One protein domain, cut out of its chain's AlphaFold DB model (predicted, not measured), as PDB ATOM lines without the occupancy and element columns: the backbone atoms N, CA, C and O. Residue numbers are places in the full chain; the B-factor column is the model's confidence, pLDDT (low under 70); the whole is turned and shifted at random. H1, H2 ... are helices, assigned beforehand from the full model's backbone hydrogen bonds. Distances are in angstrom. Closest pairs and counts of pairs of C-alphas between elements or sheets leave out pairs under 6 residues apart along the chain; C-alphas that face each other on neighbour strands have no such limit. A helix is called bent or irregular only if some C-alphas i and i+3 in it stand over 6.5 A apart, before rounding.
ATOM      1  N   GLN A  44      55.936  83.633  49.759       73.62
ATOM      2  CA  GLN A  44      56.637  83.212  50.980       73.62
ATOM      3  C   GLN A  44      57.794  82.227  50.710       73.62
ATOM      4  O   GLN A  44      58.656  82.003  51.568       73.62
ATOM      5  N   VAL A  45      57.786  81.566  49.550       70.06
ATOM      6  CA  VAL A  45      58.905  80.730  49.093       70.06
ATOM      7  C   VAL A  45      60.051  81.635  48.637       70.06
ATOM      8  O   VAL A  45      61.206  81.373  48.970       70.06
ATOM      9  N   LEU A  46      59.726  82.747  47.970       68.88
ATOM     10  CA  LEU A  46      60.689  83.745  47.506       68.88
ATOM     11  C   LEU A  46      61.372  84.483  48.670       68.88
ATOM     12  O   LEU A  46      62.591  84.624  48.639       68.88
ATOM     13  N   ASP A  47      60.627  84.851  49.722       70.19
ATOM     14  CA  ASP A  47      61.158  85.457  50.963       70.19
ATOM     15  C   ASP A  47      62.342  84.636  51.509       70.19
ATOM     16  O   ASP A  47      63.446  85.129  51.752       70.19
ATOM     17  N   ARG A  48      62.102  83.330  51.637       70.56
ATOM     18  CA  ARG A  48      63.047  82.348  52.173       70.56
ATOM     19  C   ARG A  48      64.207  82.064  51.215       70.56
ATOM     20  O   ARG A  48      65.344  81.895  51.649       70.56
ATOM     21  N   ALA A  49      63.926  82.026  49.917       68.94
ATOM     22  CA  ALA A  49      64.917  81.835  48.867       68.94
ATOM     23  C   ALA A  49      65.908  83.013  48.792       68.94
ATOM     24  O   ALA A  49      67.119  82.805  48.745       68.94
ATOM     25  N   LEU A  50      65.420  84.254  48.838       70.69
ATOM     26  CA  LEU A  50      66.252  85.455  48.736       70.69
ATOM     27  C   LEU A  50      67.158  85.656  49.956       70.69
ATOM     28  O   LEU A  50      68.324  86.026  49.795       70.69
ATOM     29  N   GLU A  51      66.671  85.358  51.163       72.00
ATOM     30  CA  GLU A  51      67.491  85.391  52.379       72.00
ATOM     31  C   GLU A  51      68.685  84.431  52.255       72.00
ATOM     32  O   GLU A  51      69.843  84.848  52.385       72.00
ATOM     33  N   ALA A  52      68.417  83.173  51.891       67.50
ATOM     34  CA  ALA A  52      69.445  82.162  51.673       67.50
ATOM     35  C   ALA A  52      70.390  82.534  50.521       67.50
ATOM     36  O   ALA A  52      71.603  82.364  50.645       67.50
ATOM     37  N   TYR A  53      69.868  83.091  49.424       69.62
ATOM     38  CA  TYR A  53      70.688  83.556  48.307       69.62
ATOM     39  C   TYR A  53      71.671  84.636  48.745       69.62
ATOM     40  O   TYR A  53      72.855  84.550  48.433       69.62
ATOM     41  N   SER A  54      71.202  85.635  49.498       71.38
ATOM     42  CA  SER A  54      72.047  86.729  49.979       71.38
ATOM     43  C   SER A  54      73.158  86.230  50.908       71.38
ATOM     44  O   SER A  54      74.290  86.719  50.853       71.38
ATOM     45  N   TYR A  55      72.859  85.218  51.727       70.31
ATOM     46  CA  TYR A  55      73.829  84.562  52.592       70.31
ATOM     47  C   TYR A  55      74.857  83.778  51.766       70.31
ATOM     48  O   TYR A  55      76.052  84.046  51.871       70.31
ATOM     49  N   ILE A  56      74.406  82.902  50.861       65.00
ATOM     50  CA  ILE A  56      75.270  82.119  49.962       65.00
ATOM     51  C   ILE A  56      76.136  83.034  49.094       65.00
ATOM     52  O   ILE A  56      77.309  82.749  48.900       65.00
ATOM     53  N   GLN A  57      75.611  84.154  48.598       68.88
ATOM     54  CA  GLN A  57      76.370  85.097  47.779       68.88
ATOM     55  C   GLN A  57      77.515  85.748  48.562       68.88
ATOM     56  O   GLN A  57      78.623  85.854  48.037       68.88
ATOM     57  N   LYS A  58      77.291  86.127  49.826       68.44
ATOM     58  CA  LYS A  58      78.361  86.614  50.717       68.44
ATOM     59  C   LYS A  58      79.421  85.538  50.962       68.44
ATOM     60  O   LYS A  58      80.607  85.850  51.002       68.44
ATOM     61  N   LEU A  59      79.012  84.274  51.075       62.78
ATOM     62  CA  LEU A  59      79.936  83.146  51.220       62.78
ATOM     63  C   LEU A  59      80.702  82.838  49.925       62.78
ATOM     64  O   LEU A  59      81.903  82.594  49.966       62.78
ATOM     65  N   LEU A  60      80.039  82.921  48.771       60.00
ATOM     66  CA  LEU A  60      80.619  82.755  47.435       60.00
ATOM     67  C   LEU A  60      81.655  83.827  47.101       60.00
ATOM     68  O   LEU A  60      82.544  83.569  46.295       60.00
ATOM     69  N   GLN A  61      81.545  85.023  47.681       66.25
ATOM     70  CA  GLN A  61      82.570  86.062  47.559       66.25
ATOM     71  C   GLN A  61      83.858  85.696  48.312       66.25
ATOM     72  O   GLN A  61      84.929  86.170  47.947       66.25
ATOM     73  N   ALA A  62      83.788  84.806  49.306       65.75
ATOM     74  CA  ALA A  62      84.943  84.282  50.028       65.75
ATOM     75  C   ALA A  62      85.505  83.014  49.356       65.75
ATOM     76  O   ALA A  62      85.658  81.978  50.005       65.75
ATOM     77  N   ARG A  63      85.789  83.076  48.045       65.06
ATOM     78  CA  ARG A  63      86.421  81.954  47.327       65.06
ATOM     79  C   ARG A  63      87.814  81.671  47.895       65.06
ATOM     80  O   ARG A  63      88.532  82.631  48.188       65.06
ATOM     81  N   PRO A  64      88.225  80.395  47.986       67.50
ATOM     82  CA  PRO A  64      89.619  80.073  48.230       67.50
ATOM     83  C   PRO A  64      90.459  80.636  47.066       67.50
ATOM     84  O   PRO A  64      90.177  80.321  45.906       67.50
ATOM     85  N   PRO A  65      91.432  81.528  47.319       72.25
ATOM     86  CA  PRO A  65      92.326  82.015  46.280       72.25
ATOM     87  C   PRO A  65      93.216  80.879  45.758       72.25
ATOM     88  O   PRO A  65      93.486  79.900  46.453       72.25
ATOM     89  N   ALA A  66      93.656  81.003  44.505       71.19
ATOM     90  CA  ALA A  66      94.370  79.936  43.801       71.19
ATOM     91  C   ALA A  66      95.685  79.515  44.488       71.19
ATOM     92  O   ALA A  66      96.077  78.355  44.404       71.19
ATOM     93  N   ASP A  67      96.330  80.432  45.215       78.00
ATOM     94  CA  ASP A  67      97.569  80.186  45.959       78.00
ATOM     95  C   ASP A  67      97.372  79.290  47.193       78.00
ATOM     96  O   ASP A  67      98.348  78.856  47.802       78.00
ATOM     97  N   TRP A  68      96.128  78.996  47.592       73.38
ATOM     98  CA  TRP A  68      95.868  78.109  48.724       73.38
ATOM     99  C   TRP A  68      96.308  76.672  48.472       73.38
ATOM    100  O   TRP A  68      96.766  76.036  49.412       73.38
ATOM    101  N   LEU A  69      96.258  76.177  47.233       75.19
ATOM    102  CA  LEU A  69      96.643  74.795  46.900       75.19
ATOM    103  C   LEU A  69      98.115  74.469  47.219       75.19
ATOM    104  O   LEU A  69      98.468  73.305  47.420       75.19
ATOM    105  N   GLU A  70      98.960  75.498  47.290       79.75
ATOM    106  CA  GLU A  70     100.393  75.401  47.580       79.75
ATOM    107  C   GLU A  70     100.711  75.568  49.077       79.75
ATOM    108  O   GLU A  70     101.867  75.471  49.493       79.75
ATOM    109  N   ARG A  71      99.703  75.845  49.915       80.12
ATOM    110  CA  ARG A  71      99.906  76.103  51.346       80.12
ATOM    111  C   ARG A  71     100.155  74.805  52.130       80.12
ATOM    112  O   ARG A  71      99.661  73.745  51.753       80.12
ATOM    113  N   PRO A  72     100.879  74.882  53.264       80.12
ATOM    114  CA  PRO A  72     101.078  73.745  54.161       80.12
ATOM    115  C   PRO A  72      99.762  73.123  54.651       80.12
ATOM    116  O   PRO A  72      98.805  73.845  54.944       80.12
ATOM    117  N   LEU A  73      99.752  71.800  54.853       77.44
ATOM    118  CA  LEU A  73      98.565  71.030  55.252       77.44
ATOM    119  C   LEU A  73      97.870  71.561  56.517       77.44
ATOM    120  O   LEU A  73      96.646  71.599  56.579       77.44
ATOM    121  N   LEU A  74      98.623  72.049  57.507       78.38
ATOM    122  CA  LEU A  74      98.055  72.649  58.722       78.38
ATOM    123  C   LEU A  74      97.156  73.866  58.415       78.38
ATOM    124  O   LEU A  74      96.080  74.032  58.998       78.38
ATOM    125  N   LEU A  75      97.589  74.718  57.480       76.00
ATOM    126  CA  LEU A  75      96.814  75.875  57.034       76.00
ATOM    127  C   LEU A  75      95.616  75.441  56.188       76.00
ATOM    128  O   LEU A  75      94.541  76.021  56.329       76.00
ATOM    129  N   LEU A  76      95.778  74.395  55.375       74.25
ATOM    130  CA  LEU A  76      94.692  73.806  54.595       74.25
ATOM    131  C   LEU A  76      93.590  73.208  55.485       74.25
ATOM    132  O   LEU A  76      92.421  73.532  55.285       74.25
ATOM    133  N   ARG A  77      93.943  72.441  56.528       77.44
ATOM    134  CA  ARG A  77      92.992  71.893  57.519       77.44
ATOM    135  C   ARG A  77      92.191  72.992  58.219       77.44
ATOM    136  O   ARG A  77      90.976  72.897  58.341       77.44
ATOM    137  N   THR A  78      92.846  74.093  58.592       76.12
ATOM    138  CA  THR A  78      92.161  75.250  59.204       76.12
ATOM    139  C   THR A  78      91.099  75.849  58.266       76.12
ATOM    140  O   THR A  78      90.056  76.322  58.719       76.12
ATOM    141  N   GLN A  79      91.333  75.819  56.948       73.31
ATOM    142  CA  GLN A  79      90.347  76.263  55.960       73.31
ATOM    143  C   GLN A  79      89.284  75.201  55.648       73.31
ATOM    144  O   GLN A  79      88.150  75.584  55.365       73.31
ATOM    145  N   SER A  80      89.586  73.901  55.758       71.31
ATOM    146  CA  SER A  80      88.569  72.839  55.656       71.31
ATOM    147  C   SER A  80      87.528  72.981  56.765       71.31
ATOM    148  O   SER A  80      86.337  72.974  56.481       71.31
ATOM    149  N   THR A  81      87.946  73.264  58.002       72.56
ATOM    150  CA  THR A  81      87.013  73.503  59.116       72.56
ATOM    151  C   THR A  81      86.110  74.711  58.849       72.56
ATOM    152  O   THR A  81      84.920  74.718  59.184       72.56
ATOM    153  N   ARG A  82      86.653  75.750  58.199       70.19
ATOM    154  CA  ARG A  82      85.862  76.899  57.747       70.19
ATOM    155  C   ARG A  82      84.855  76.471  56.680       70.19
ATOM    156  O   ARG A  82      83.689  76.827  56.803       70.19
ATOM    157  N   PHE A  83      85.272  75.700  55.679       71.19
ATOM    158  CA  PHE A  83      84.380  75.142  54.662       71.19
ATOM    159  C   PHE A  83      83.261  74.289  55.273       71.19
ATOM    160  O   PHE A  83      82.102  74.525  54.963       71.19
ATOM    161  N   GLU A  84      83.575  73.380  56.194       72.50
ATOM    162  CA  GLU A  84      82.603  72.524  56.885       72.50
ATOM    163  C   GLU A  84      81.576  73.343  57.673       72.50
ATOM    164  O   GLU A  84      80.376  73.080  57.604       72.50
ATOM    165  N   THR A  85      82.022  74.397  58.360       70.56
ATOM    166  CA  THR A  85      81.128  75.320  59.079       70.56
ATOM    167  C   THR A  85      80.193  76.054  58.109       70.56
ATOM    168  O   THR A  85      79.002  76.225  58.381       70.56
ATOM    169  N   LEU A  86      80.716  76.474  56.953       66.75
ATOM    170  CA  LEU A  86      79.938  77.138  55.906       66.75
ATOM    171  C   LEU A  86      78.952  76.179  55.228       66.75
ATOM    172  O   LEU A  86      77.799  76.550  55.003       66.75
ATOM    173  N   GLN A  87      79.378  74.949  54.948       71.50
ATOM    174  CA  GLN A  87      78.555  73.891  54.380       71.50
ATOM    175  C   GLN A  87      77.418  73.523  55.332       71.50
ATOM    176  O   GLN A  87      76.262  73.532  54.914       71.50
ATOM    177  N   ALA A  88      77.714  73.282  56.612       68.12
ATOM    178  CA  ALA A  88      76.711  72.957  57.625       68.12
ATOM    179  C   ALA A  88      75.662  74.073  57.767       68.12
ATOM    180  O   ALA A  88      74.466  73.794  57.858       68.12
ATOM    181  N   GLY A  89      76.085  75.342  57.702       66.69
ATOM    182  CA  GLY A  89      75.174  76.490  57.710       66.69
ATOM    183  C   GLY A  89      74.294  76.601  56.457       66.69
ATOM    184  O   GLY A  89      73.195  77.151  56.522       66.69
ATOM    185  N   CYS A  90      74.747  76.070  55.318       66.31
ATOM    186  CA  CYS A  90      73.998  76.104  54.063       66.31
ATOM    187  C   CYS A  90      73.125  74.860  53.854       66.31
ATOM    188  O   CYS A  90      72.073  74.966  53.231       66.31
ATOM    189  N   GLU A  91      73.503  73.692  54.373       69.75
ATOM    190  CA  GLU A  91      72.855  72.408  54.072       69.75
ATOM    191  C   GLU A  91      71.350  72.385  54.336       69.75
ATOM    192  O   GLU A  91      70.592  71.852  53.524       69.75
ATOM    193  N   THR A  92      70.894  72.976  55.442       68.44
ATOM    194  CA  THR A  92      69.461  73.057  55.760       68.44
ATOM    195  C   THR A  92      68.696  73.833  54.689       68.44
ATOM    196  O   THR A  92      67.599  73.438  54.293       68.44
ATOM    197  N   TRP A  93      69.293  74.905  54.170       66.44
ATOM    198  CA  TRP A  93      68.718  75.709  53.099       66.44
ATOM    199  C   TRP A  93      68.778  75.006  51.753       66.44
ATOM    200  O   TRP A  93      67.793  75.014  51.022       66.44
ATOM    201  N   LEU A  94      69.893  74.345  51.448       68.94
ATOM    202  CA  LEU A  94      70.052  73.590  50.208       68.94
ATOM    203  C   LEU A  94      69.029  72.451  50.115       68.94
ATOM    204  O   LEU A  94      68.367  72.316  49.090       68.94
ATOM    205  N   LYS A  95      68.825  71.705  51.206       73.75
ATOM    206  CA  LYS A  95      67.790  70.663  51.301       73.75
ATOM    207  C   LYS A  95      66.389  71.238  51.106       73.75
ATOM    208  O   LYS A  95      65.565  70.638  50.422       73.75
ATOM    209  N   ARG A  96      66.125  72.424  51.663       72.69
ATOM    210  CA  ARG A  96      64.841  73.110  51.506       72.69
ATOM    211  C   ARG A  96      64.606  73.582  50.073       72.69
ATOM    212  O   ARG A  96      63.542  73.317  49.541       72.69
ATOM    213  N   ILE A  97      65.592  74.208  49.429       70.12
ATOM    214  CA  ILE A  97      65.517  74.606  48.012       70.12
ATOM    215  C   ILE A  97      65.274  73.379  47.140       70.12
ATOM    216  O   ILE A  97      64.422  73.429  46.267       70.12
ATOM    217  N   GLN A  98      65.965  72.266  47.399       70.88
ATOM    218  CA  GLN A  98      65.722  71.013  46.686       70.88
ATOM    219  C   GLN A  98      64.306  70.480  46.912       70.88
ATOM    220  O   GLN A  98      63.718  69.928  45.991       70.88
ATOM    221  N   GLN A  99      63.748  70.633  48.111       76.06
ATOM    222  CA  GLN A  99      62.375  70.233  48.396       76.06
ATOM    223  C   GLN A  99      61.360  71.118  47.662       76.06
ATOM    224  O   GLN A  99      60.492  70.582  46.986       76.06
ATOM    225  N   GLU A 100      61.490  72.443  47.742       74.06
ATOM    226  CA  GLU A 100      60.623  73.394  47.026       74.06
ATOM    227  C   GLU A 100      60.746  73.204  45.507       74.06
ATOM    228  O   GLU A 100      59.750  73.156  44.797       74.06
ATOM    229  N   LEU A 101      61.965  72.984  45.008       70.94
ATOM    230  CA  LEU A 101      62.213  72.663  43.609       70.94
ATOM    231  C   LEU A 101      61.552  71.338  43.223       70.94
ATOM    232  O   LEU A 101      60.959  71.248  42.165       70.94
ATOM    233  N   ARG A 102      61.601  70.305  44.066       74.06
ATOM    234  CA  ARG A 102      60.914  69.033  43.788       74.06
ATOM    235  C   ARG A 102      59.399  69.185  43.768       74.06
ATOM    236  O   ARG A 102      58.762  68.518  42.960       74.06
ATOM    237  N   LEU A 103      58.846  70.044  44.622       72.19
ATOM    238  CA  LEU A 103      57.418  70.354  44.639       72.19
ATOM    239  C   LEU A 103      57.005  71.108  43.371       72.19
ATOM    240  O   LEU A 103      56.076  70.674  42.704       72.19
ATOM    241  N   GLU A 104      57.739  72.154  42.986       66.75
ATOM    242  CA  GLU A 104      57.406  72.959  41.799       66.75
ATOM    243  C   GLU A 104      57.750  72.282  40.470       66.75
ATOM    244  O   GLU A 104      57.171  72.572  39.427       66.75
ATOM    245  N   VAL A 105      58.704  71.356  40.485       62.81
ATOM    246  CA  VAL A 105      59.114  70.598  39.298       62.81
ATOM    247  C   VAL A 105      58.366  69.257  39.203       62.81
ATOM    248  O   VAL A 105      58.484  68.568  38.189       62.81
ATOM    249  N   GLU A 106      57.555  68.920  40.213       67.50
ATOM    250  CA  GLU A 106      56.793  67.668  40.351       67.50
ATOM    251  C   GLU A 106      57.672  66.404  40.287       67.50
ATOM    252  O   GLU A 106      57.317  65.382  39.698       67.50
ATOM    253  N   LEU A 107      58.862  66.454  40.890       62.38
ATOM    254  CA  LEU A 107      59.821  65.349  40.849       62.38
ATOM    255  C   LEU A 107      59.806  64.524  42.137       62.38
ATOM    256  O   LEU A 107      60.127  64.997  43.228       62.38
ATOM    257  N   ALA A 108      59.536  63.225  41.989       64.31
ATOM    258  CA  ALA A 108      59.535  62.266  43.094       64.31
ATOM    259  C   ALA A 108      60.927  62.063  43.732       64.31
ATOM    260  O   ALA A 108      61.024  61.665  44.894       64.31
ATOM    261  N   ARG A 109      62.020  62.363  43.012       73.19
ATOM    262  CA  ARG A 109      63.426  62.148  43.418       73.19
ATOM    263  C   ARG A 109      64.275  63.416  43.264       73.19
ATOM    264  O   ARG A 109      63.770  64.436  42.805       73.19
ATOM    265  N   GLU A 110      65.541  63.357  43.682       72.12
ATOM    266  CA  GLU A 110      66.495  64.440  43.414       72.12
ATOM    267  C   GLU A 110      66.635  64.648  41.892       72.12
ATOM    268  O   GLU A 110      66.847  63.664  41.173       72.12
ATOM    269  N   PRO A 111      66.453  65.884  41.395       71.62
ATOM    270  CA  PRO A 111      66.434  66.169  39.969       71.62
ATOM    271  C   PRO A 111      67.820  66.002  39.338       71.62
ATOM    272  O   PRO A 111      68.816  66.522  39.838       71.62
ATOM    273  N   THR A 112      67.879  65.314  38.204       80.44
ATOM    274  CA  THR A 112      69.090  65.214  37.376       80.44
ATOM    275  C   THR A 112      69.368  66.524  36.640       80.44
ATOM    276  O   THR A 112      68.454  67.298  36.363       80.44
ATOM    277  N   GLU A 113      70.621  66.767  36.240       80.12
ATOM    278  CA  GLU A 113      70.980  67.989  35.502       80.12
ATOM    279  C   GLU A 113      70.187  68.165  34.202       80.12
ATOM    280  O   GLU A 113      69.824  69.285  33.844       80.12
ATOM    281  N   LEU A 114      69.877  67.059  33.522       82.81
ATOM    282  CA  LEU A 114      69.052  67.066  32.320       82.81
ATOM    283  C   LEU A 114      67.603  67.460  32.634       82.81
ATOM    284  O   LEU A 114      67.051  68.307  31.939       82.81
ATOM    285  N   GLU A 115      67.001  66.886  33.681       82.00
ATOM    286  CA  GLU A 115      65.644  67.242  34.128       82.00
ATOM    287  C   GLU A 115      65.576  68.727  34.511       82.00
ATOM    288  O   GLU A 115      64.653  69.423  34.093       82.00
ATOM    289  N   LEU A 116      66.591  69.236  35.221       79.75
ATOM    290  CA  LEU A 116      66.713  70.658  35.545       79.75
ATOM    291  C   LEU A 116      66.803  71.516  34.283       79.75
ATOM    292  O   LEU A 116      66.074  72.492  34.178       79.75
ATOM    293  N   ALA A 117      67.642  71.148  33.312       80.31
ATOM    294  CA  ALA A 117      67.798  71.897  32.065       80.31
ATOM    295  C   ALA A 117      66.526  71.876  31.201       80.31
ATOM    296  O   ALA A 117      66.159  72.891  30.610       80.31
ATOM    297  N   MET A 118      65.830  70.739  31.135       80.94
ATOM    298  CA  MET A 118      64.548  70.619  30.437       80.94
ATOM    299  C   MET A 118      63.472  71.472  31.101       80.94
ATOM    300  O   MET A 118      62.729  72.163  30.412       80.94
ATOM    301  N   LYS A 119      63.408  71.456  32.431       78.12
ATOM    302  CA  LYS A 119      62.452  72.252  33.199       78.12
ATOM    303  C   LYS A 119      62.766  73.733  33.141       78.12
ATOM    304  O   LYS A 119      61.848  74.525  33.003       78.12
ATOM    305  N   GLN A 120      64.044  74.097  33.136       79.00
ATOM    306  CA  GLN A 120      64.482  75.454  32.847       79.00
ATOM    307  C   GLN A 120      63.936  75.889  31.486       79.00
ATOM    308  O   GLN A 120      63.184  76.849  31.434       79.00
ATOM    309  N   ARG A 121      64.172  75.114  30.418       77.88
ATOM    310  CA  ARG A 121      63.626  75.402  29.079       77.88
ATOM    311  C   ARG A 121      62.097  75.467  29.039       77.88
ATOM    312  O   ARG A 121      61.554  76.301  28.329       77.88
ATOM    313  N   GLN A 122      61.405  74.607  29.785       75.38
ATOM    314  CA  GLN A 122      59.940  74.610  29.873       75.38
ATOM    315  C   GLN A 122      59.412  75.869  30.578       75.38
ATOM    316  O   GLN A 122      58.422  76.455  30.155       75.38
ATOM    317  N   LEU A 123      60.062  76.284  31.665       74.06
ATOM    318  CA  LEU A 123      59.707  77.499  32.397       74.06
ATOM    319  C   LEU A 123      60.101  78.766  31.614       74.06
ATOM    320  O   LEU A 123      59.425  79.785  31.723       74.06
ATOM    321  N   GLU A 124      61.170  78.688  30.817       72.50
ATOM    322  CA  GLU A 124      61.655  79.721  29.893       72.50
ATOM    323  C   GLU A 124      60.751  79.914  28.673       72.50
ATOM    324  O   GLU A 124      60.624  81.034  28.177       72.50
ATOM    325  N   SER A 125      60.147  78.839  28.158       68.94
ATOM    326  CA  SER A 125      59.253  78.915  27.007       68.94
ATOM    327  C   SER A 125      57.968  79.640  27.404       68.94
ATOM    328  O   SER A 125      57.133  79.125  28.149       68.94
ATOM    329  N   TRP A 126      57.844  80.877  26.943       62.59
ATOM    330  CA  TRP A 126      56.696  81.738  27.182       62.59
ATOM    331  C   TRP A 126      55.574  81.468  26.169       62.59
ATOM    332  O   TRP A 126      55.835  81.383  24.968       62.59
ATOM    333  N   THR A 127      54.329  81.405  26.656       58.56
ATOM    334  CA  THR A 127      53.101  81.502  25.852       58.56
ATOM    335  C   THR A 127      52.106  82.446  26.552       58.56
ATOM    336  O   THR A 127      51.479  82.063  27.537       58.56
ATOM    337  N   PRO A 128      51.930  83.695  26.076       50.78
ATOM    338  CA  PRO A 128      51.125  84.724  26.754       50.78
ATOM    339  C   PRO A 128      49.635  84.419  26.764       50.78
ATOM    340  O   PRO A 128      48.909  84.897  27.627       50.78
ATOM    341  N   ALA A 129      49.167  83.643  25.786       54.12
ATOM    342  CA  ALA A 129      47.752  83.369  25.597       54.12
ATOM    343  C   ALA A 129      47.170  82.418  26.657       54.12
ATOM    344  O   ALA A 129      45.953  82.273  26.734       54.12
ATOM    345  N   GLU A 130      48.018  81.756  27.449       55.91
ATOM    346  CA  GLU A 130      47.626  80.590  28.248       55.91
ATOM    347  C   GLU A 130      47.782  80.791  29.763       55.91
ATOM    348  O   GLU A 130      47.275  79.973  30.528       55.91
ATOM    349  N   GLU A 131      48.440  81.864  30.226       58.47
ATOM    350  CA  GLU A 131      48.859  81.969  31.631       58.47
ATOM    351  C   GLU A 131      48.110  83.023  32.449       58.47
ATOM    352  O   GLU A 131      48.030  84.199  32.098       58.47
ATOM    353  N   ASP A 132      47.604  82.593  33.606       67.00
ATOM    354  CA  ASP A 132      47.068  83.471  34.638       67.00
ATOM    355  C   ASP A 132      48.180  84.032  35.554       67.00
ATOM    356  O   ASP A 132      49.318  83.556  35.592       67.00
ATOM    357  N   SER A 133      47.843  85.050  36.355       62.69
ATOM    358  CA  SER A 133      48.780  85.676  37.315       62.69
ATOM    359  C   SER A 133      49.422  84.696  38.317       62.69
ATOM    360  O   SER A 133      50.505  84.957  38.849       62.69
ATOM    361  N   LYS A 134      48.777  83.551  38.581       66.50
ATOM    362  CA  LYS A 134      49.298  82.506  39.472       66.50
ATOM    363  C   LYS A 134      50.353  81.646  38.783       66.50
ATOM    364  O   LYS A 134      51.413  81.437  39.371       66.50
ATOM    365  N   SER A 135      50.102  81.220  37.546       72.81
ATOM    366  CA  SER A 135      51.075  80.506  36.705       72.81
ATOM    367  C   SER A 135      52.342  81.342  36.516       72.81
ATOM    368  O   SER A 135      53.459  80.843  36.641       72.81
ATOM    369  N   TRP A 136      52.164  82.655  36.371       71.12
ATOM    370  CA  TRP A 136      53.252  83.627  36.310       71.12
ATOM    371  C   TRP A 136      54.126  83.657  37.573       71.12
ATOM    372  O   TRP A 136      55.357  83.625  37.511       71.12
ATOM    373  N   THR A 137      53.492  83.679  38.748       71.94
ATOM    374  CA  THR A 137      54.194  83.686  40.040       71.94
ATOM    375  C   THR A 137      54.947  82.375  40.279       71.94
ATOM    376  O   THR A 137      56.114  82.409  40.669       71.94
ATOM    377  N   SER A 138      54.321  81.226  39.998       73.94
ATOM    378  CA  SER A 138      54.965  79.907  40.113       73.94
ATOM    379  C   SER A 138      56.180  79.796  39.183       73.94
ATOM    380  O   SER A 138      57.254  79.383  39.625       73.94
ATOM    381  N   LYS A 139      56.091  80.297  37.941       74.44
ATOM    382  CA  LYS A 139      57.246  80.373  37.029       74.44
ATOM    383  C   LYS A 139      58.400  81.202  37.587       74.44
ATOM    384  O   LYS A 139      59.546  80.749  37.552       74.44
ATOM    385  N   HIS A 140      58.122  82.393  38.122       72.25
ATOM    386  CA  HIS A 140      59.149  83.228  38.756       72.25
ATOM    387  C   HIS A 140      59.842  82.508  39.918       72.25
ATOM    388  O   HIS A 140      61.071  82.553  40.027       72.25
ATOM    389  N   VAL A 141      59.070  81.818  40.759       75.75
ATOM    390  CA  VAL A 141      59.595  81.037  41.885       75.75
ATOM    391  C   VAL A 141      60.452  79.871  41.382       75.75
ATOM    392  O   VAL A 141      61.603  79.744  41.799       75.75
ATOM    393  N   GLY A 142      59.949  79.066  40.443       76.50
ATOM    394  CA  GLY A 142      60.664  77.911  39.894       76.50
ATOM    395  C   GLY A 142      61.998  78.285  39.244       76.50
ATOM    396  O   GLY A 142      63.026  77.661  39.506       76.50
ATOM    397  N   LEU A 143      62.024  79.362  38.456       76.31
ATOM    398  CA  LEU A 143      63.248  79.850  37.815       76.31
ATOM    399  C   LEU A 143      64.260  80.419  38.815       76.31
ATOM    400  O   LEU A 143      65.467  80.213  38.648       76.31
ATOM    401  N   LEU A 144      63.797  81.093  39.874       75.56
ATOM    402  CA  LEU A 144      64.673  81.508  40.969       75.56
ATOM    403  C   LEU A 144      65.312  80.289  41.637       75.56
ATOM    404  O   LEU A 144      66.533  80.252  41.782       75.56
ATOM    405  N   LEU A 145      64.515  79.279  41.996       76.88
ATOM    406  CA  LEU A 145      65.006  78.055  42.635       76.88
ATOM    407  C   LEU A 145      66.046  77.337  41.758       76.88
ATOM    408  O   LEU A 145      67.085  76.915  42.268       76.88
ATOM    409  N   LEU A 146      65.838  77.283  40.437       78.75
ATOM    410  CA  LEU A 146      66.821  76.749  39.485       78.75
ATOM    411  C   LEU A 146      68.124  77.565  39.464       78.75
ATOM    412  O   LEU A 146      69.220  76.998  39.508       78.75
ATOM    413  N   ARG A 147      68.033  78.902  39.452       77.06
ATOM    414  CA  ARG A 147      69.206  79.794  39.527       77.06
ATOM    415  C   ARG A 147      69.970  79.600  40.842       77.06
ATOM    416  O   ARG A 147      71.201  79.623  40.842       77.06
ATOM    417  N   MET A 148      69.261  79.404  41.951       74.81
ATOM    418  CA  MET A 148      69.859  79.126  43.257       74.81
ATOM    419  C   MET A 148      70.573  77.775  43.293       74.81
ATOM    420  O   MET A 148      71.705  77.709  43.770       74.81
ATOM    421  N   ASP A 149      69.954  76.718  42.762       77.56
ATOM    422  CA  ASP A 149      70.588  75.400  42.688       77.56
ATOM    423  C   ASP A 149      71.865  75.429  41.832       77.56
ATOM    424  O   ASP A 149      72.877  74.837  42.208       77.56
ATOM    425  N   LYS A 150      71.873  76.193  40.733       78.81
ATOM    426  CA  LYS A 150      73.098  76.411  39.954       78.81
ATOM    427  C   LYS A 150      74.196  77.080  40.789       78.81
ATOM    428  O   LYS A 150      75.313  76.581  40.836       78.81
ATOM    429  N   ARG A 151      73.886  78.172  41.499       75.06
ATOM    430  CA  ARG A 151      74.862  78.866  42.369       75.06
ATOM    431  C   ARG A 151      75.400  77.973  43.485       75.06
ATOM    432  O   ARG A 151      76.564  78.097  43.856       75.06
ATOM    433  N   ARG A 152      74.559  77.087  44.021       77.00
ATOM    434  CA  ARG A 152      74.964  76.052  44.974       77.00
ATOM    435  C   ARG A 152      75.987  75.102  44.354       77.00
ATOM    436  O   ARG A 152      76.999  74.837  44.989       77.00
ATOM    437  N   ARG A 153      75.743  74.589  43.146       78.56
ATOM    438  CA  ARG A 153      76.707  73.724  42.444       78.56
ATOM    439  C   ARG A 153      78.027  74.451  42.192       78.56
ATOM    440  O   ARG A 153      79.063  73.955  42.619       78.56
ATOM    441  N   ASP A 154      77.961  75.681  41.680       79.12
ATOM    442  CA  ASP A 154      79.138  76.538  41.479       79.12
ATOM    443  C   ASP A 154      79.954  76.731  42.778       79.12
ATOM    444  O   ASP A 154      81.180  76.830  42.733       79.12
ATOM    445  N   PHE A 155      79.291  76.806  43.944       76.44
ATOM    446  CA  PHE A 155      79.963  76.869  45.246       76.44
ATOM    447  C   PHE A 155      80.783  75.602  45.505       76.44
ATOM    448  O   PHE A 155      81.975  75.708  45.773       76.44
ATOM    449  N   PHE A 156      80.181  74.415  45.406       78.06
ATOM    450  CA  PHE A 156      80.904  73.163  45.652       78.06
ATOM    451  C   PHE A 156      82.042  72.953  44.651       78.06
ATOM    452  O   PHE A 156      83.151  72.605  45.056       78.06
ATOM    453  N   ASP A 157      81.810  73.255  43.374       82.44
ATOM    454  CA  ASP A 157      82.826  73.133  42.326       82.44
ATOM    455  C   ASP A 157      84.037  74.041  42.581       82.44
ATOM    456  O   ASP A 157      85.174  73.639  42.341       82.44
ATOM    457  N   ALA A 158      83.823  75.246  43.121       77.75
ATOM    458  CA  ALA A 158      84.909  76.170  43.447       77.75
ATOM    459  C   ALA A 158      85.793  75.690  44.612       77.75
ATOM    460  O   ALA A 158      86.974  76.035  44.667       77.75
ATOM    461  N   TRP A 159      85.236  74.919  45.549       78.31
ATOM    462  CA  TRP A 159      85.966  74.396  46.708       78.31
ATOM    463  C   TRP A 159      86.573  73.013  46.463       78.31
ATOM    464  O   TRP A 159      87.552  72.658  47.117       78.31
ATOM    465  N   LYS A 160      86.045  72.258  45.496       85.19
ATOM    466  CA  LYS A 160      86.463  70.888  45.188       85.19
ATOM    467  C   LYS A 160      87.984  70.705  45.031       85.19
ATOM    468  O   LYS A 160      88.514  69.835  45.714       85.19
ATOM    469  N   PRO A 161      88.729  71.530  44.263       84.62
ATOM    470  CA  PRO A 161      90.175  71.336  44.117       84.62
ATOM    471  C   PRO A 161      90.944  71.421  45.442       84.62
ATOM    472  O   PRO A 161      91.941  70.728  45.633       84.62
ATOM    473  N   LEU A 162      90.487  72.277  46.361       79.50
ATOM    474  CA  LEU A 162      91.095  72.428  47.681       79.50
ATOM    475  C   LEU A 162      90.837  71.194  48.550       79.50
ATOM    476  O   LEU A 162      91.750  70.730  49.229       79.50
ATOM    477  N   LEU A 163      89.611  70.666  48.510       82.50
ATOM    478  CA  LEU A 163      89.217  69.465  49.247       82.50
ATOM    479  C   LEU A 163      89.972  68.230  48.739       82.50
ATOM    480  O   LEU A 163      90.563  67.515  49.544       82.50
ATOM    481  N   ASP A 164      90.053  68.055  47.417       86.50
ATOM    482  CA  ASP A 164      90.808  66.967  46.783       86.50
ATOM    483  C   ASP A 164      92.303  67.023  47.175       86.50
ATOM    484  O   ASP A 164      92.946  65.998  47.413       86.50
ATOM    485  N   ARG A 165      92.876  68.234  47.292       84.06
ATOM    486  CA  ARG A 165      94.270  68.434  47.721       84.06
ATOM    487  C   ARG A 165      94.492  68.079  49.190       84.06
ATOM    488  O   ARG A 165      95.543  67.525  49.507       84.06
ATOM    489  N   ILE A 166      93.548  68.412  50.070       82.62
ATOM    490  CA  ILE A 166      93.611  68.036  51.488       82.62
ATOM    491  C   ILE A 166      93.618  66.515  51.606       82.62
ATOM    492  O   ILE A 166      94.546  65.974  52.195       82.62
ATOM    493  N   GLU A 167      92.665  65.834  50.967       87.12
ATOM    494  CA  GLU A 167      92.563  64.371  51.018       87.12
ATOM    495  C   GLU A 167      93.855  63.688  50.539       87.12
ATOM    496  O   GLU A 167      94.321  62.716  51.134       87.12
ATOM    497  N   LEU A 168      94.469  64.212  49.475       88.75
ATOM    498  CA  LEU A 168      95.727  63.683  48.953       88.75
ATOM    499  C   LEU A 168      96.894  63.867  49.935       88.75
ATOM    500  O   LEU A 168      97.646  62.926  50.168       88.75
ATOM    501  N   LEU A 169      97.032  65.050  50.537       83.56
ATOM    502  CA  LEU A 169      98.087  65.321  51.518       83.56
ATOM    503  C   LEU A 169      97.914  64.504  52.808       83.56
ATOM    504  O   LEU A 169      98.902  64.126  53.433       83.56
ATOM    505  N   GLU A 170      96.675  64.215  53.204       85.75
ATOM    506  CA  GLU A 170      96.389  63.355  54.357       85.75
ATOM    507  C   GLU A 170      96.794  61.904  54.094       85.75
ATOM    508  O   GLU A 170      97.455  61.299  54.938       85.75
ATOM    509  N   LYS A 171      96.512  61.378  52.895       88.06
ATOM    510  CA  LYS A 171      97.000  60.054  52.474       88.06
ATOM    511  C   LYS A 171      98.528  59.987  52.461       88.06
ATOM    512  O   LYS A 171      99.100  59.008  52.931       88.06
ATOM    513  N   GLU A 172      99.198  61.037  51.982       88.44
ATOM    514  CA  GLU A 172     100.663  61.121  52.008       88.44
ATOM    515  C   GLU A 172     101.226  61.118  53.447       88.44
ATOM    516  O   GLU A 172     102.212  60.425  53.709       88.44
ATOM    517  N   GLU A 173     100.613  61.842  54.398       85.56
ATOM    518  CA  GLU A 173     101.002  61.801  55.823       85.56
ATOM    519  C   GLU A 173     100.803  60.404  56.435       85.56
ATOM    520  O   GLU A 173     101.674  59.919  57.163       85.56
ATOM    521  N   GLU A 174      99.681  59.743  56.139       86.88
ATOM    522  CA  GLU A 174      99.377  58.393  56.626       86.88
ATOM    523  C   GLU A 174     100.382  57.359  56.102       86.88
ATOM    524  O   GLU A 174     100.929  56.566  56.875       86.88
ATOM    525  N   GLU A 175     100.700  57.400  54.806       88.00
ATOM    526  CA  GLU A 175     101.702  56.525  54.194       88.00
ATOM    527  C   GLU A 175     103.101  56.751  54.790       88.00
ATOM    528  O   GLU A 175     103.812  55.789  55.105       88.00
ATOM    529  N   GLN A 176     103.490  58.009  55.023       84.44
ATOM    530  CA  GLN A 176     104.755  58.338  55.683       84.44
ATOM    531  C   GLN A 176     104.795  57.844  57.136       84.44
ATOM    532  O   GLN A 176     105.814  57.302  57.578       84.44
ATOM    533  N   ALA A 177     103.696  57.976  57.880       83.62
ATOM    534  CA  ALA A 177     103.594  57.476  59.249       83.62
ATOM    535  C   ALA A 177     103.726  55.942  59.309       83.62
ATOM    536  O   ALA A 177     104.417  55.412  60.186       83.62
ATOM    537  N   LEU A 178     103.146  55.222  58.344       81.25
ATOM    538  CA  LEU A 178     103.268  53.765  58.215       81.25
ATOM    539  C   LEU A 178     104.702  53.326  57.865       81.25
ATOM    540  O   LEU A 178     105.215  52.356  58.435       81.25
ATOM    541  N   GLN A 179     105.392  54.056  56.986       75.94
ATOM    542  CA  GLN A 179     106.797  53.794  56.637       75.94
ATOM    543  C   GLN A 179     107.763  54.071  57.803       75.94
ATOM    544  O   GLN A 179     108.739  53.343  58.015       75.94
ATOM    545  N   GLN A 180     107.484  55.087  58.622       69.12
ATOM    546  CA  GLN A 180     108.269  55.372  59.827       69.12
ATOM    547  C   GLN A 180     107.975  54.385  60.968       69.12
ATOM    548  O   GLN A 180     108.885  54.020  61.716       69.12
ATOM    549  N   GLY A 181     106.730  53.915  61.091       60.00
ATOM    550  CA  GLY A 181     106.338  52.875  62.044       60.00
ATOM    551  C   GLY A 181     106.969  51.513  61.734       60.00
ATOM    552  O   GLY A 181     107.429  50.824  62.643       60.00
ATOM    553  N   THR A 182     107.088  51.160  60.453       57.47
ATOM    554  CA  THR A 182     107.776  49.935  60.006       57.47
ATOM    555  C   THR A 182     109.303  50.041  60.101       57.47
ATOM    556  O   THR A 182     109.961  49.055  60.431       57.47
ATOM    557  N   SER A 183     109.878  51.238  59.939       54.91
ATOM    558  CA  SER A 183     111.328  51.469  60.092       54.91
ATOM    559  C   SER A 183     111.837  51.353  61.540       54.91
ATOM    560  O   SER A 183     113.029  51.138  61.752       54.91
ATOM    561  N   LYS A 184     110.961  51.443  62.553       52.66
ATOM    562  CA  LYS A 184     111.319  51.262  63.978       52.66
ATOM    563  C   LYS A 184     111.282  49.805  64.464       52.66
ATOM    564  O   LYS A 184     111.660  49.547  65.603       52.66
TER     565      LYS A 184
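AT A GLANCE: This is residues 44 to 184 of the 257 residues of an uncharacterized protein of Leucosporidium creatinivorum (UniProt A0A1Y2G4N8). One very long, bent helix, H5, runs the length of a rod, with the other helices packed along it: H1, H4 and the arm H3b on its first arm H5a, H2 and the arm H3a on the beginning of its second arm H5b. The end of H5, residues 174 to 183, sticks out, as does the turn at residues 129 to 135. The printed part has 141 residues with five named helices, H1 to H5 in chain order, and no named strand: all helix. It is loose, with a radius of gyration of the C-alphas of 20.7 A and spans of 80 by 27 by 24 A.

IN THESE COORDINATES: H1, residues 44 to 60, begins at C-alpha 44 (56.637, 83.212, 50.980) and is 24.2 A long. H2 is residues 66 to 70. H3, residues 73 to 105, was assigned as one helix by its hydrogen bonds but is bent, with C-alphas 89 and 92 6.9 A apart; its arms are H3a, 73 to 89, and H3b, 92 to 105. H4 is residues 113 to 124. H5, residues 133 to 183, likewise one helix by its hydrogen bonds, is bent, with C-alphas 158 and 161 7.2 A apart; H5a, 133 to 158, is 37.9 A long, and H5b, 161 to 183, ends at C-alpha 183 (111.328, 51.469, 60.092).

HOW THE PARTS SIT: H5 is the hub, touching four helices. Closest C-alphas are Leu 60 and Phe 155 for H1 and H5a, 6.3 A, and Leu 101 and Leu 145 for H3b and H5a, 6.2 A. H4 and H5a form a helical hairpin, closest at C-alphas 123 and 139, 6.0 A. H5b touches H3a with residues 162 to 169 alone, closest at C-alphas 166 and 76, 6.6 A, at a steep tilt of 47 degrees, opposite ways; it touches H2 with residues 161 to 165 alone, closest at C-alphas 162 and 69, 6.1 A. H1 and H4 are apart. Every O i to N i+4 pair is within hydrogen-bond range in H3a, H3b, H4, H5a and H5b, against 12 of 13 in H1 and 0 of 1 in H2, where 1 of 2 O i to N i+3 pairs is.

THE WHOLE: The C-alphas farthest apart, of Ala 129 and Lys 184, are 80.9 A apart. The printed part has no cut and no long link. Mean pLDDT of the printed part is 73.3, with 41 residues under 70, among them 56 to 64 and 125 to 134.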